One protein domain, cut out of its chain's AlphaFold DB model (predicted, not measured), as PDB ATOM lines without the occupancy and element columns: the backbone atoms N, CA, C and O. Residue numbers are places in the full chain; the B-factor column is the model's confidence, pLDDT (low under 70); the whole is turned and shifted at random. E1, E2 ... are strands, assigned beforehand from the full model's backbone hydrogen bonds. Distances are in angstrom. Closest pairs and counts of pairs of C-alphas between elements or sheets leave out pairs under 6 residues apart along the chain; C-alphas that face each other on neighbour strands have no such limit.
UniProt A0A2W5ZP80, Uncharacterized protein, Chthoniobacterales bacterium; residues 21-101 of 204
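What this domain is: This is residues 21 to 101 of the 204 residues of an uncharacterized protein of Chthoniobacterales bacterium (UniProt A0A2W5ZP80). A long, bent hairpin, E4 and E5, widens with E3 and E6 into a strongly twisted sheet; the small hairpin E1 and E2 packs on it, and residues 73 to 78 stick out. The 81 residues printed hold six named strands, E1 to E6, and no named helix: all strand. The antiparallel sheet E3 - E4 - E5 - E6 is a meander, each strand neighbouring the one before. It is only just loose, close to compact (radius of gyration of the C-alphas 14.4 A), spanning 47 by 24 by 23 A.

Where its parts are: E1, residues 23 to 26, begins at C-alpha (-55.388, -2.712, -7.635). E2 is 33 to 36, E3 43 to 47, E4 57 to 69 (25.3 A), E5 83 to 95 (30.3 A), and E6 98 to 100, ending at (-40.610, 3.384, -6.121).

How they stand to each other: N 25 and O 34 of hairpin E1 and E2 are 2.8 A apart. The closest C-alphas of E2 and E6, Trp 35 and Lys 98, are 5.2 A apart. Within hydrogen-bond range are N 44 and O 66, 2.8 A, N 63 and O 90, 2.8 A, and N 95 and O 98, 2.9 A. E4 bends by 126 degrees at residue 60.

The domain as a whole: The printed part has no cut. The link E4 to E5 is long; residues 70 to 83 and 101 are under pLDDT 70.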
ATOM      1  N   ALA A  21     -59.337   3.175 -10.072       74.31
ATOM      2  CA  ALA A  21     -58.530   2.897  -8.898       74.31
ATOM      3  C   ALA A  21     -57.581   1.737  -9.231       74.31
ATOM      4  O   ALA A  21     -58.012   0.701  -9.751       74.31
ATOM      5  N   GLY A  22     -56.287   1.918  -8.965       85.75
ATOM      6  CA  GLY A  22     -55.331   0.826  -9.086       85.75
ATOM      7  C   GLY A  22     -55.695  -0.342  -8.160       85.75
ATOM      8  O   GLY A  22     -56.516  -0.216  -7.248       85.75
ATOM      9  N   ALA A  23     -55.099  -1.506  -8.403       90.69
ATOM     10  CA  ALA A  23     -55.388  -2.712  -7.635       90.69
ATOM     11  C   ALA A  23     -54.129  -3.521  -7.334       90.69
ATOM     12  O   ALA A  23     -53.208  -3.606  -8.152       90.69
ATOM     13  N   TYR A  24     -54.124  -4.176  -6.173       92.56
ATOM     14  CA  TYR A  24     -53.103  -5.155  -5.827       92.56
ATOM     15  C   TYR A  24     -53.339  -6.473  -6.557       92.56
ATOM     16  O   TYR A  24     -54.459  -6.980  -6.631       92.56
ATOM     17  N   ARG A  25     -52.263  -7.052  -7.084       92.12
ATOM     18  CA  ARG A  25     -52.280  -8.333  -7.791       92.12
ATOM     19  C   ARG A  25     -51.132  -9.204  -7.324       92.12
ATOM     20  O   ARG A  25     -50.066  -8.701  -6.986       92.12
ATOM     21  N   ARG A  26     -51.345 -10.517  -7.319       94.25
ATOM     22  CA  ARG A  26     -50.292 -11.475  -6.983       94.25
ATOM     23  C   ARG A  26     -49.345 -11.659  -8.161       94.25
ATOM     24  O   ARG A  26     -49.779 -11.947  -9.275       94.25
ATOM     25  N   ALA A  27     -48.060 -11.517  -7.880       93.38
ATOM     26  CA  ALA A  27     -46.983 -11.856  -8.780       93.38
ATOM     27  C   ALA A  27     -46.958 -13.367  -9.024       93.38
ATOM     28  O   ALA A  27     -47.072 -14.165  -8.090       93.38
ATOM     29  N   LEU A  28     -46.730 -13.757 -10.270       88.88
ATOM     30  CA  LEU A  28     -46.398 -15.121 -10.630       88.88
ATOM     31  C   LEU A  28     -45.071 -15.528  -9.970       88.88
ATOM     32  O   LEU A  28     -44.154 -14.713  -9.819       88.88
ATOM     33  N   PHE A  29     -44.989 -16.806  -9.600       85.00
ATOM     34  CA  PHE A  29     -43.865 -17.474  -8.928       85.00
ATOM     35  C   PHE A  29     -43.577 -17.001  -7.498       85.00
ATOM     36  O   PHE A  29     -43.566 -17.819  -6.584       85.00
ATOM     37  N   SER A  30     -43.382 -15.700  -7.264       88.81
ATOM     38  CA  SER A  30     -43.074 -15.182  -5.922       88.81
ATOM     39  C   SER A  30     -44.309 -15.000  -5.036       88.81
ATOM     40  O   SER A  30     -44.194 -14.927  -3.808       88.81
ATOM     41  N   GLY A  31     -45.504 -14.923  -5.633       92.62
ATOM     42  CA  GLY A  31     -46.764 -14.708  -4.919       92.62
ATOM     43  C   GLY A  31     -46.877 -13.337  -4.246       92.62
ATOM     44  O   GLY A  31     -47.815 -13.124  -3.483       92.62
ATOM     45  N   ALA A  32     -45.932 -12.425  -4.498       96.56
ATOM     46  CA  ALA A  32     -45.880 -11.111  -3.872       96.56
ATOM     47  C   ALA A  32     -47.016 -10.203  -4.369       96.56
ATOM     48  O   ALA A  32     -47.348 -10.222  -5.552       96.56
ATOM     49  N   LEU A  33     -47.608  -9.389  -3.498       96.81
ATOM     50  CA  LEU A  33     -48.623  -8.408  -3.878       96.81
ATOM     51  C   LEU A  33     -47.958  -7.171  -4.487       96.81
ATOM     52  O   LEU A  33     -47.103  -6.542  -3.867       96.81
ATOM     53  N   ILE A  34     -48.372  -6.830  -5.704       94.69
ATOM     54  CA  ILE A  34     -47.880  -5.699  -6.492       94.69
ATOM     55  C   ILE A  34     -49.051  -4.777  -6.819       94.69
ATOM     56  O   ILE A  34     -50.098  -5.241  -7.269       94.69
ATOM     57  N   TRP A  35     -48.863  -3.475  -6.641       93.94
ATOM     58  CA  TRP A  35     -49.793  -2.443  -7.073       93.94
ATOM     59  C   TRP A  35     -49.740  -2.260  -8.591       93.94
ATOM     60  O   TRP A  35     -48.679  -2.033  -9.176       93.94
ATOM     61  N   SER A  36     -50.901  -2.337  -9.234       89.19
ATOM     62  CA  SER A  36     -51.090  -2.017 -10.645       89.19
ATOM     63  C   SER A  36     -51.946  -0.764 -10.756       89.19
ATOM     64  O   SER A  36     -53.115  -0.797 -10.386       89.19
ATOM     65  N   GLU A  37     -51.387   0.323 -11.287       83.69
ATOM     66  CA  GLU A  37     -52.112   1.592 -11.463       83.69
ATOM     67  C   GLU A  37     -53.310   1.448 -12.412       83.69
ATOM     68  O   GLU A  37     -54.350   2.068 -12.235       83.69
ATOM     69  N   ARG A  38     -53.167   0.598 -13.435       81.44
ATOM     70  CA  ARG A  38     -54.213   0.303 -14.418       81.44
ATOM     71  C   ARG A  38     -54.286  -1.205 -14.635       81.44
ATOM     72  O   ARG A  38     -53.685  -1.704 -15.588       81.44
ATOM     73  N   PRO A  39     -54.979  -1.942 -13.753       77.00
ATOM     74  CA  PRO A  39     -55.010  -3.393 -13.818       77.00
ATOM     75  C   PRO A  39     -55.717  -3.853 -15.096       77.00
ATOM     76  O   PRO A  39     -56.909  -3.612 -15.285       77.00
ATOM     77  N   ARG A  40     -54.993  -4.550 -15.977       80.38
ATOM     78  CA  ARG A  40     -55.585  -5.230 -17.136       80.38
ATOM     79  C   ARG A  40     -55.817  -6.704 -16.833       80.38
ATOM     80  O   ARG A  40     -54.930  -7.386 -16.324       80.38
ATOM     81  N   THR A  41     -56.989  -7.220 -17.197       77.44
ATOM     82  CA  THR A  41     -57.364  -8.634 -16.999       77.44
ATOM     83  C   THR A  41     -56.471  -9.602 -17.772       77.44
ATOM     84  O   THR A  41     -56.301 -10.747 -17.362       77.44
ATOM     85  N   THR A  42     -55.872  -9.138 -18.865       81.88
ATOM     86  CA  THR A  42     -54.945  -9.901 -19.703       81.88
ATOM     87  C   THR A  42     -53.485  -9.666 -19.346       81.88
ATOM     88  O   THR A  42     -52.622 -10.167 -20.048       81.88
ATOM     89  N   GLU A  43     -53.162  -8.908 -18.301       84.94
ATOM     90  CA  GLU A  43     -51.771  -8.734 -17.885       84.94
ATOM     91  C   GLU A  43     -51.463  -9.568 -16.648       84.94
ATOM     92  O   GLU A  43     -52.322  -9.762 -15.789       84.94
ATOM     93  N   GLU A  44     -50.235 -10.051 -16.543       90.62
ATOM     94  CA  GLU A  44     -49.713 -10.798 -15.402       90.62
ATOM     95  C   GLU A  44     -48.351 -10.206 -15.025       90.62
ATOM     96  O   GLU A  44     -47.631  -9.711 -15.888       90.62
ATOM     97  N   ALA A  45     -47.991 -10.219 -13.742       91.69
ATOM     98  CA  ALA A  45     -46.724  -9.658 -13.271       91.69
ATOM     99  C   ALA A  45     -45.850 -10.732 -12.632       91.69
ATOM    100  O   ALA A  45     -46.369 -11.629 -11.976       91.69
ATOM    101  N   THR A  46     -44.532 -10.614 -12.746       94.44
ATOM    102  CA  THR A  46     -43.561 -11.328 -11.906       94.44
ATOM    103  C   THR A  46     -42.744 -10.328 -11.103       94.44
ATOM    104  O   THR A  46     -42.474  -9.215 -11.560       94.44
ATOM    105  N   TRP A  47     -42.324 -10.740  -9.909       95.62
ATOM    106  CA  TRP A  47     -41.424  -9.971  -9.056       95.62
ATOM    107  C   TRP A  47     -40.299 -10.859  -8.552       95.62
ATOM    108  O   TRP A  47     -40.569 -11.912  -7.974       95.62
ATOM    109  N   SER A  48     -39.054 -10.425  -8.771       94.81
ATOM    110  CA  SER A  48     -37.855 -11.174  -8.371       94.81
ATOM    111  C   SER A  48     -37.307 -10.798  -6.990       94.81
ATOM    112  O   SER A  48     -36.334 -11.403  -6.550       94.81
ATOM    113  N   GLY A  49     -37.844  -9.755  -6.354       93.62
ATOM    114  CA  GLY A  49     -37.391  -9.300  -5.042       93.62
ATOM    115  C   GLY A  49     -38.080 -10.042  -3.897       93.62
ATOM    116  O   GLY A  49     -38.801 -11.023  -4.093       93.62
ATOM    117  N   LYS A  50     -37.874  -9.547  -2.677       96.31
ATOM    118  CA  LYS A  50     -38.480 -10.127  -1.474       96.31
ATOM    119  C   LYS A  50     -39.961  -9.755  -1.372       96.31
ATOM    120  O   LYS A  50     -40.463  -8.892  -2.100       96.31
ATOM    121  N   ARG A  51     -40.647 -10.410  -0.437       96.50
ATOM    122  CA  ARG A  51     -41.959  -9.998   0.057       96.50
ATOM    123  C   ARG A  51     -41.898  -9.738   1.560       96.50
ATOM    124  O   ARG A  51     -41.096 -10.382   2.238       96.50
ATOM    125  N   ASP A  52     -42.692  -8.796   2.049       96.25
ATOM    126  CA  ASP A  52     -42.834  -8.543   3.484       96.25
ATOM    127  C   ASP A  52     -43.726  -9.603   4.162       96.25
ATOM    128  O   ASP A  52     -44.199 -10.548   3.519       96.25
ATOM    129  N   ALA A  53     -43.928  -9.477   5.476       96.44
ATOM    130  CA  ALA A  53     -44.729 -10.421   6.262       96.44
ATOM    131  C   ALA A  53     -46.209 -10.442   5.834       96.44
ATOM    132  O   ALA A  53     -46.890 -11.457   5.974       96.44
ATOM    133  N   GLN A  54     -46.692  -9.338   5.273       96.19
ATOM    134  CA  GLN A  54     -48.037  -9.154   4.746       96.19
ATOM    135  C   GLN A  54     -48.156  -9.640   3.291       96.19
ATOM    136  O   GLN A  54     -49.252  -9.689   2.729       96.19
ATOM    137  N   GLY A  55     -47.039 -10.045   2.686       96.75
ATOM    138  CA  GLY A  55     -46.961 -10.605   1.349       96.75
ATOM    139  C   GLY A  55     -46.777  -9.575   0.239       96.75
ATOM    140  O   GLY A  55     -46.789  -9.978  -0.923       96.75
ATOM    141  N   TYR A  56     -46.582  -8.289   0.529       97.50
ATOM    142  CA  TYR A  56     -46.303  -7.278  -0.493       97.50
ATOM    143  C   TYR A  56     -44.885  -7.381  -1.026       97.50
ATOM    144  O   TYR A  56     -43.956  -7.698  -0.288       97.50
ATOM    145  N   ALA A  57     -44.703  -7.076  -2.310       96.50
ATOM    146  CA  ALA A  57     -43.374  -6.944  -2.890       96.50
ATOM    147  C   ALA A  57     -42.586  -5.845  -2.156       96.50
ATOM    148  O   ALA A  57     -43.093  -4.741  -1.947       96.50
ATOM    149  N   THR A  58     -41.350  -6.157  -1.765       96.69
ATOM    150  CA  THR A  58     -40.461  -5.240  -1.045       96.69
ATOM    151  C   THR A  58     -39.002  -5.413  -1.466       96.69
ATOM    152  O   THR A  58     -38.588  -6.479  -1.946       96.69
ATOM    153  N   GLY A  59     -38.207  -4.369  -1.259       94.69
ATOM    154  CA  GLY A  59     -36.774  -4.377  -1.518       94.69
ATOM    155  C   GLY A  59     -36.424  -4.215  -2.996       94.69
ATOM    156  O   GLY A  59     -37.268  -3.906  -3.835       94.69
ATOM    157  N   TYR A  60     -35.151  -4.439  -3.321       94.81
ATOM    158  CA  TYR A  60     -34.673  -4.406  -4.700       94.81
ATOM    159  C   TYR A  60     -35.087  -5.657  -5.476       94.81
ATOM    160  O   TYR A  60     -34.986  -6.783  -4.983       94.81
ATOM    161  N   GLY A  61     -35.508  -5.460  -6.721       94.06
ATOM    162  CA  GLY A  61     -35.873  -6.547  -7.617       94.06
ATOM    163  C   GLY A  61     -36.245  -6.058  -9.009       94.06
ATOM    164  O   GLY A  61     -36.082  -4.888  -9.358       94.06
ATOM    165  N   THR A  62     -36.731  -6.984  -9.827       94.00
ATOM    166  CA  THR A  62     -37.225  -6.705 -11.174       94.00
ATOM    167  C   THR A  62     -38.701  -7.056 -11.260       94.00
ATOM    168  O   THR A  62     -39.089  -8.198 -11.008       94.00
ATOM    169  N   LEU A  63     -39.507  -6.068 -11.637       92.88
ATOM    170  CA  LEU A  63     -40.915  -6.199 -11.979       92.88
ATOM    171  C   LEU A  63     -41.033  -6.435 -13.484       92.88
ATOM    172  O   LEU A  63     -40.580  -5.607 -14.277       92.88
ATOM    173  N   THR A  64     -41.653  -7.541 -13.883       92.31
ATOM    174  CA  THR A  64     -41.933  -7.817 -15.299       92.31
ATOM    175  C   THR A  64     -43.426  -7.994 -15.503       92.31
ATOM    176  O   THR A  64     -44.026  -8.851 -14.868       92.31
ATOM    177  N   TRP A  65     -44.013  -7.204 -16.395       91.56
ATOM    178  CA  TRP A  65     -45.392  -7.350 -16.849       91.56
ATOM    179  C   TRP A  65     -45.427  -8.136 -18.157       91.56
ATOM    180  O   TRP A  65     -44.684  -7.835 -19.097       91.56
ATOM    181  N   TYR A  66     -46.321  -9.109 -18.226       88.62
ATOM    182  CA  TYR A  66     -46.591  -9.957 -19.376       88.62
ATOM    183  C   TYR A  66     -48.024  -9.725 -19.842       88.62
ATOM    184  O   TYR A  66     -48.920  -9.578 -19.021       88.62
ATOM    185  N   SER A  67     -48.246  -9.730 -21.151       86.38
ATOM    186  CA  SER A  67     -49.572  -9.761 -21.764       86.38
ATOM    187  C   SER A  67     -49.904 -11.201 -22.125       86.38
ATOM    188  O   SER A  67     -49.125 -11.852 -22.817       86.38
ATOM    189  N   ARG A  68     -51.065 -11.667 -21.679       78.31
ATOM    190  CA  ARG A  68     -51.682 -12.966 -21.939       78.31
ATOM    191  C   ARG A  68     -52.489 -12.878 -23.228       78.31
ATOM    192  O   ARG A  68     -53.639 -12.437 -23.219       78.31
ATOM    193  N   GLU A  69     -51.879 -13.251 -24.349       70.06
ATOM    194  CA  GLU A  69     -52.574 -13.302 -25.635       70.06
ATOM    195  C   GLU A  69     -53.314 -14.639 -25.769       70.06
ATOM    196  O   GLU A  69     -52.705 -15.704 -25.904       70.06
ATOM    197  N   ARG A  70     -54.651 -14.596 -25.725       61.56
ATOM    198  CA  ARG A  70     -55.493 -15.755 -26.047       61.56
ATOM    199  C   ARG A  70     -55.656 -15.820 -27.561       61.56
ATOM    200  O   ARG A  70     -56.459 -15.085 -28.125       61.56
ATOM    201  N   MET A  71     -54.894 -16.689 -28.216       55.97
ATOM    202  CA  MET A  71     -55.066 -16.932 -29.645       55.97
ATOM    203  C   MET A  71     -56.149 -17.998 -29.833       55.97
ATOM    204  O   MET A  71     -55.913 -19.184 -29.609       55.97
ATOM    205  N   THR A  72     -57.349 -17.576 -30.232       55.34
ATOM    206  CA  THR A  72     -58.362 -18.506 -30.742       55.34
ATOM    207  C   THR A  72     -57.913 -18.935 -32.133       55.34
ATOM    208  O   THR A  72     -57.943 -18.140 -33.070       55.34
ATOM    209  N   VAL A  73     -57.441 -20.171 -32.278       56.44
ATOM    210  CA  VAL A  73     -57.124 -20.722 -33.599       56.44
ATOM    211  C   VAL A  73     -58.445 -21.093 -34.265       56.44
ATOM    212  O   VAL A  73     -59.069 -22.092 -33.909       56.44
ATOM    213  N   THR A  74     -58.894 -20.268 -35.209       57.38
ATOM    214  CA  THR A  74     -60.069 -20.549 -36.042       57.38
ATOM    215  C   THR A  74     -59.912 -21.929 -36.685       57.38
ATOM    216  O   THR A  74     -58.964 -22.159 -37.430       57.38
ATOM    217  N   GLY A  75     -60.820 -22.853 -36.357       60.00
ATOM    218  CA  GLY A  75     -60.819 -24.232 -36.861       60.00
ATOM    219  C   GLY A  75     -60.449 -25.315 -35.841       60.00
ATOM    220  O   GLY A  75     -60.561 -26.493 -36.160       60.00
ATOM    221  N   SER A  76     -60.062 -24.968 -34.608       55.38
ATOM    222  CA  SER A  76     -59.884 -25.954 -33.536       55.38
ATOM    223  C   SER A  76     -60.463 -25.426 -32.226       55.38
ATOM    224  O   SER A  76     -60.035 -24.389 -31.725       55.38
ATOM    225  N   SER A  77     -61.417 -26.156 -31.639       55.06
ATOM    226  CA  SER A  77     -61.938 -25.916 -30.281       55.06
ATOM    227  C   SER A  77     -60.921 -26.350 -29.214       55.06
ATOM    228  O   SER A  77     -61.256 -27.008 -28.232       55.06
ATOM    229  N   ILE A  78     -59.648 -26.036 -29.426       52.12
ATOM    230  CA  ILE A  78     -58.583 -26.238 -28.458       52.12
ATOM    231  C   ILE A  78     -57.999 -24.858 -28.223       52.12
ATOM    232  O   ILE A  78     -57.298 -24.299 -29.069       52.12
ATOM    233  N   LEU A  79     -58.334 -24.295 -27.066       49.94
ATOM    234  CA  LEU A  79     -57.765 -23.051 -26.577       49.94
ATOM    235  C   LEU A  79     -56.271 -23.312 -26.325       49.94
ATOM    236  O   LEU A  79     -55.888 -23.766 -25.250       49.94
ATOM    237  N   ARG A  80     -55.412 -23.125 -27.336       50.69
ATOM    238  CA  ARG A  80     -53.966 -23.259 -27.130       50.69
ATOM    239  C   ARG A  80     -53.534 -22.164 -26.170       50.69
ATOM    240  O   ARG A  80     -53.763 -20.977 -26.407       50.69
ATOM    241  N   GLU A  81     -52.942 -22.585 -25.062       53.84
ATOM    242  CA  GLU A  81     -52.538 -21.690 -23.998       53.84
ATOM    243  C   GLU A  81     -51.436 -20.739 -24.491       53.84
ATOM    244  O   GLU A  81     -50.284 -21.106 -24.684       53.84
ATOM    245  N   ASN A  82     -51.859 -19.496 -24.723       57.81
ATOM    246  CA  ASN A  82     -51.235 -18.295 -24.189       57.81
ATOM    247  C   ASN A  82     -49.770 -18.038 -24.580       57.81
ATOM    248  O   ASN A  82     -48.835 -18.400 -23.864       57.81
ATOM    249  N   ARG A  83     -49.563 -17.287 -25.668       59.19
ATOM    250  CA  ARG A  83     -48.279 -16.607 -25.873       59.19
ATOM    251  C   ARG A  83     -48.216 -15.443 -24.885       59.19
ATOM    252  O   ARG A  83     -48.963 -14.476 -25.021       59.19
ATOM    253  N   SER A  84     -47.338 -15.533 -23.889       71.38
ATOM    254  CA  SER A  84     -47.065 -14.417 -22.988       71.38
ATOM    255  C   SER A  84     -46.014 -13.496 -23.608       71.38
ATOM    256  O   SER A  84     -44.875 -13.885 -23.864       71.38
ATOM    257  N   ALA A  85     -46.390 -12.250 -23.893       79.75
ATOM    258  CA  ALA A  85     -45.466 -11.246 -24.411       79.75
ATOM    259  C   ALA A  85     -45.020 -10.314 -23.282       79.75
ATOM    260  O   ALA A  85     -45.860  -9.763 -22.580       79.75
ATOM    261  N   ILE A  86     -43.715 -10.082 -23.127       83.12
ATOM    262  CA  ILE A  86     -43.220  -9.079 -22.171       83.12
ATOM    263  C   ILE A  86     -43.694  -7.688 -22.624       83.12
ATOM    264  O   ILE A  86     -43.339  -7.216 -23.713       83.12
ATOM    265  N   VAL A  87     -44.495  -7.043 -21.777       85.19
ATOM    266  CA  VAL A  87     -45.021  -5.685 -21.964       85.19
ATOM    267  C   VAL A  87     -44.014  -4.672 -21.445       85.19
ATOM    268  O   VAL A  87     -43.643  -3.729 -22.143       85.19
ATOM    269  N   THR A  88     -43.554  -4.856 -20.210       86.44
ATOM    270  CA  THR A  88     -42.631  -3.936 -19.539       86.44
ATOM    271  C   THR A  88     -41.776  -4.712 -18.552       86.44
ATOM    272  O   THR A  88     -42.248  -5.651 -17.918       86.44
ATOM    273  N   ARG A  89     -40.511  -4.317 -18.421       90.50
ATOM    274  CA  ARG A  89     -39.577  -4.860 -17.440       90.50
ATOM    275  C   ARG A  89     -38.841  -3.697 -16.797       90.50
ATOM    276  O   ARG A  89     -38.200  -2.930 -17.510       90.50
ATOM    277  N   SER A  90     -38.929  -3.596 -15.478       89.06
ATOM    278  CA  SER A  90     -38.342  -2.500 -14.711       89.06
ATOM    279  C   SER A  90     -37.648  -3.050 -13.475       89.06
ATOM    280  O   SER A  90     -38.223  -3.852 -12.742       89.06
ATOM    281  N   SER A  91     -36.415  -2.618 -13.237       90.81
ATOM    282  CA  SER A  91     -35.655  -2.956 -12.032       90.81
ATOM    283  C   SER A  91     -35.635  -1.759 -11.096       90.81
ATOM    284  O   SER A  91     -35.448  -0.631 -11.547       90.81
ATOM    285  N   GLY A  92     -35.870  -1.990  -9.810       91.56
ATOM    286  CA  GLY A  92     -35.996  -0.911  -8.838       91.56
ATOM    287  C   GLY A  92     -36.342  -1.416  -7.449       91.56
ATOM    288  O   GLY A  92     -36.251  -2.615  -7.170       91.56
ATOM    289  N   TYR A  93     -36.714  -0.476  -6.588       93.38
ATOM    290  CA  TYR A  93     -37.117  -0.751  -5.219       93.38
ATOM    291  C   TYR A  93     -38.643  -0.819  -5.127       93.38
ATOM    292  O   TYR A  93     -39.343   0.007  -5.711       93.38
ATOM    293  N   MET A  94     -39.160  -1.811  -4.413       93.88
ATOM    294  CA  MET A  94     -40.575  -1.914  -4.069       93.88
ATOM    295  C   MET A  94     -40.777  -1.558  -2.601       93.88
ATOM    296  O   MET A  94     -40.042  -2.039  -1.739       93.88
ATOM    297  N   GLU A  95     -41.814  -0.780  -2.320       95.00
ATOM    298  CA  GLU A  95     -42.273  -0.480  -0.968       95.00
ATOM    299  C   GLU A  95     -43.776  -0.755  -0.893       95.00
ATOM    300  O   GLU A  95     -44.558  -0.184  -1.656       95.00
ATOM    301  N   GLN A  96     -44.182  -1.698  -0.035       95.06
ATOM    302  CA  GLN A  96     -45.581  -2.134   0.109       95.06
ATOM    303  C   GLN A  96     -46.261  -2.456  -1.237       95.06
ATOM    304  O   GLN A  96     -47.411  -2.090  -1.505       95.06
ATOM    305  N   GLY A  97     -45.523  -3.127  -2.125       93.50
ATOM    306  CA  GLY A  97     -46.010  -3.541  -3.436       93.50
ATOM    307  C   GLY A  97     -46.018  -2.442  -4.496       93.50
ATOM    308  O   GLY A  97     -46.384  -2.726  -5.636       93.50
ATOM    309  N   LYS A  98     -45.624  -1.208  -4.170       93.88
ATOM    310  CA  LYS A  98     -45.526  -0.098  -5.124       93.88
ATOM    311  C   LYS A  98     -44.091   0.071  -5.591       93.88
ATOM    312  O   LYS A  98     -43.160   0.088  -4.788       93.88
ATOM    313  N   PHE A  99     -43.920   0.200  -6.901       90.25
ATOM    314  CA  PHE A  99     -42.610   0.427  -7.489       90.25
ATOM    315  C   PHE A  99     -42.205   1.878  -7.232       90.25
ATOM    316  O   PHE A  99     -42.848   2.805  -7.729       90.25
ATOM    317  N   VAL A 100     -41.163   2.068  -6.431       89.62
ATOM    318  CA  VAL A 100     -40.610   3.384  -6.121       89.62
ATOM    319  C   VAL A 100     -39.789   3.815  -7.327       89.62
ATOM    320  O   VAL A 100     -38.866   3.107  -7.740       89.62
ATOM    321  N   ASN A 101     -40.152   4.950  -7.931       66.00
ATOM    322  CA  ASN A 101     -39.413   5.466  -9.074       66.00
ATOM    323  C   ASN A 101     -37.937   5.635  -8.677       66.00
ATOM    324  O   ASN A 101     -37.660   6.287  -7.667       66.00
TER     325      ASN A 101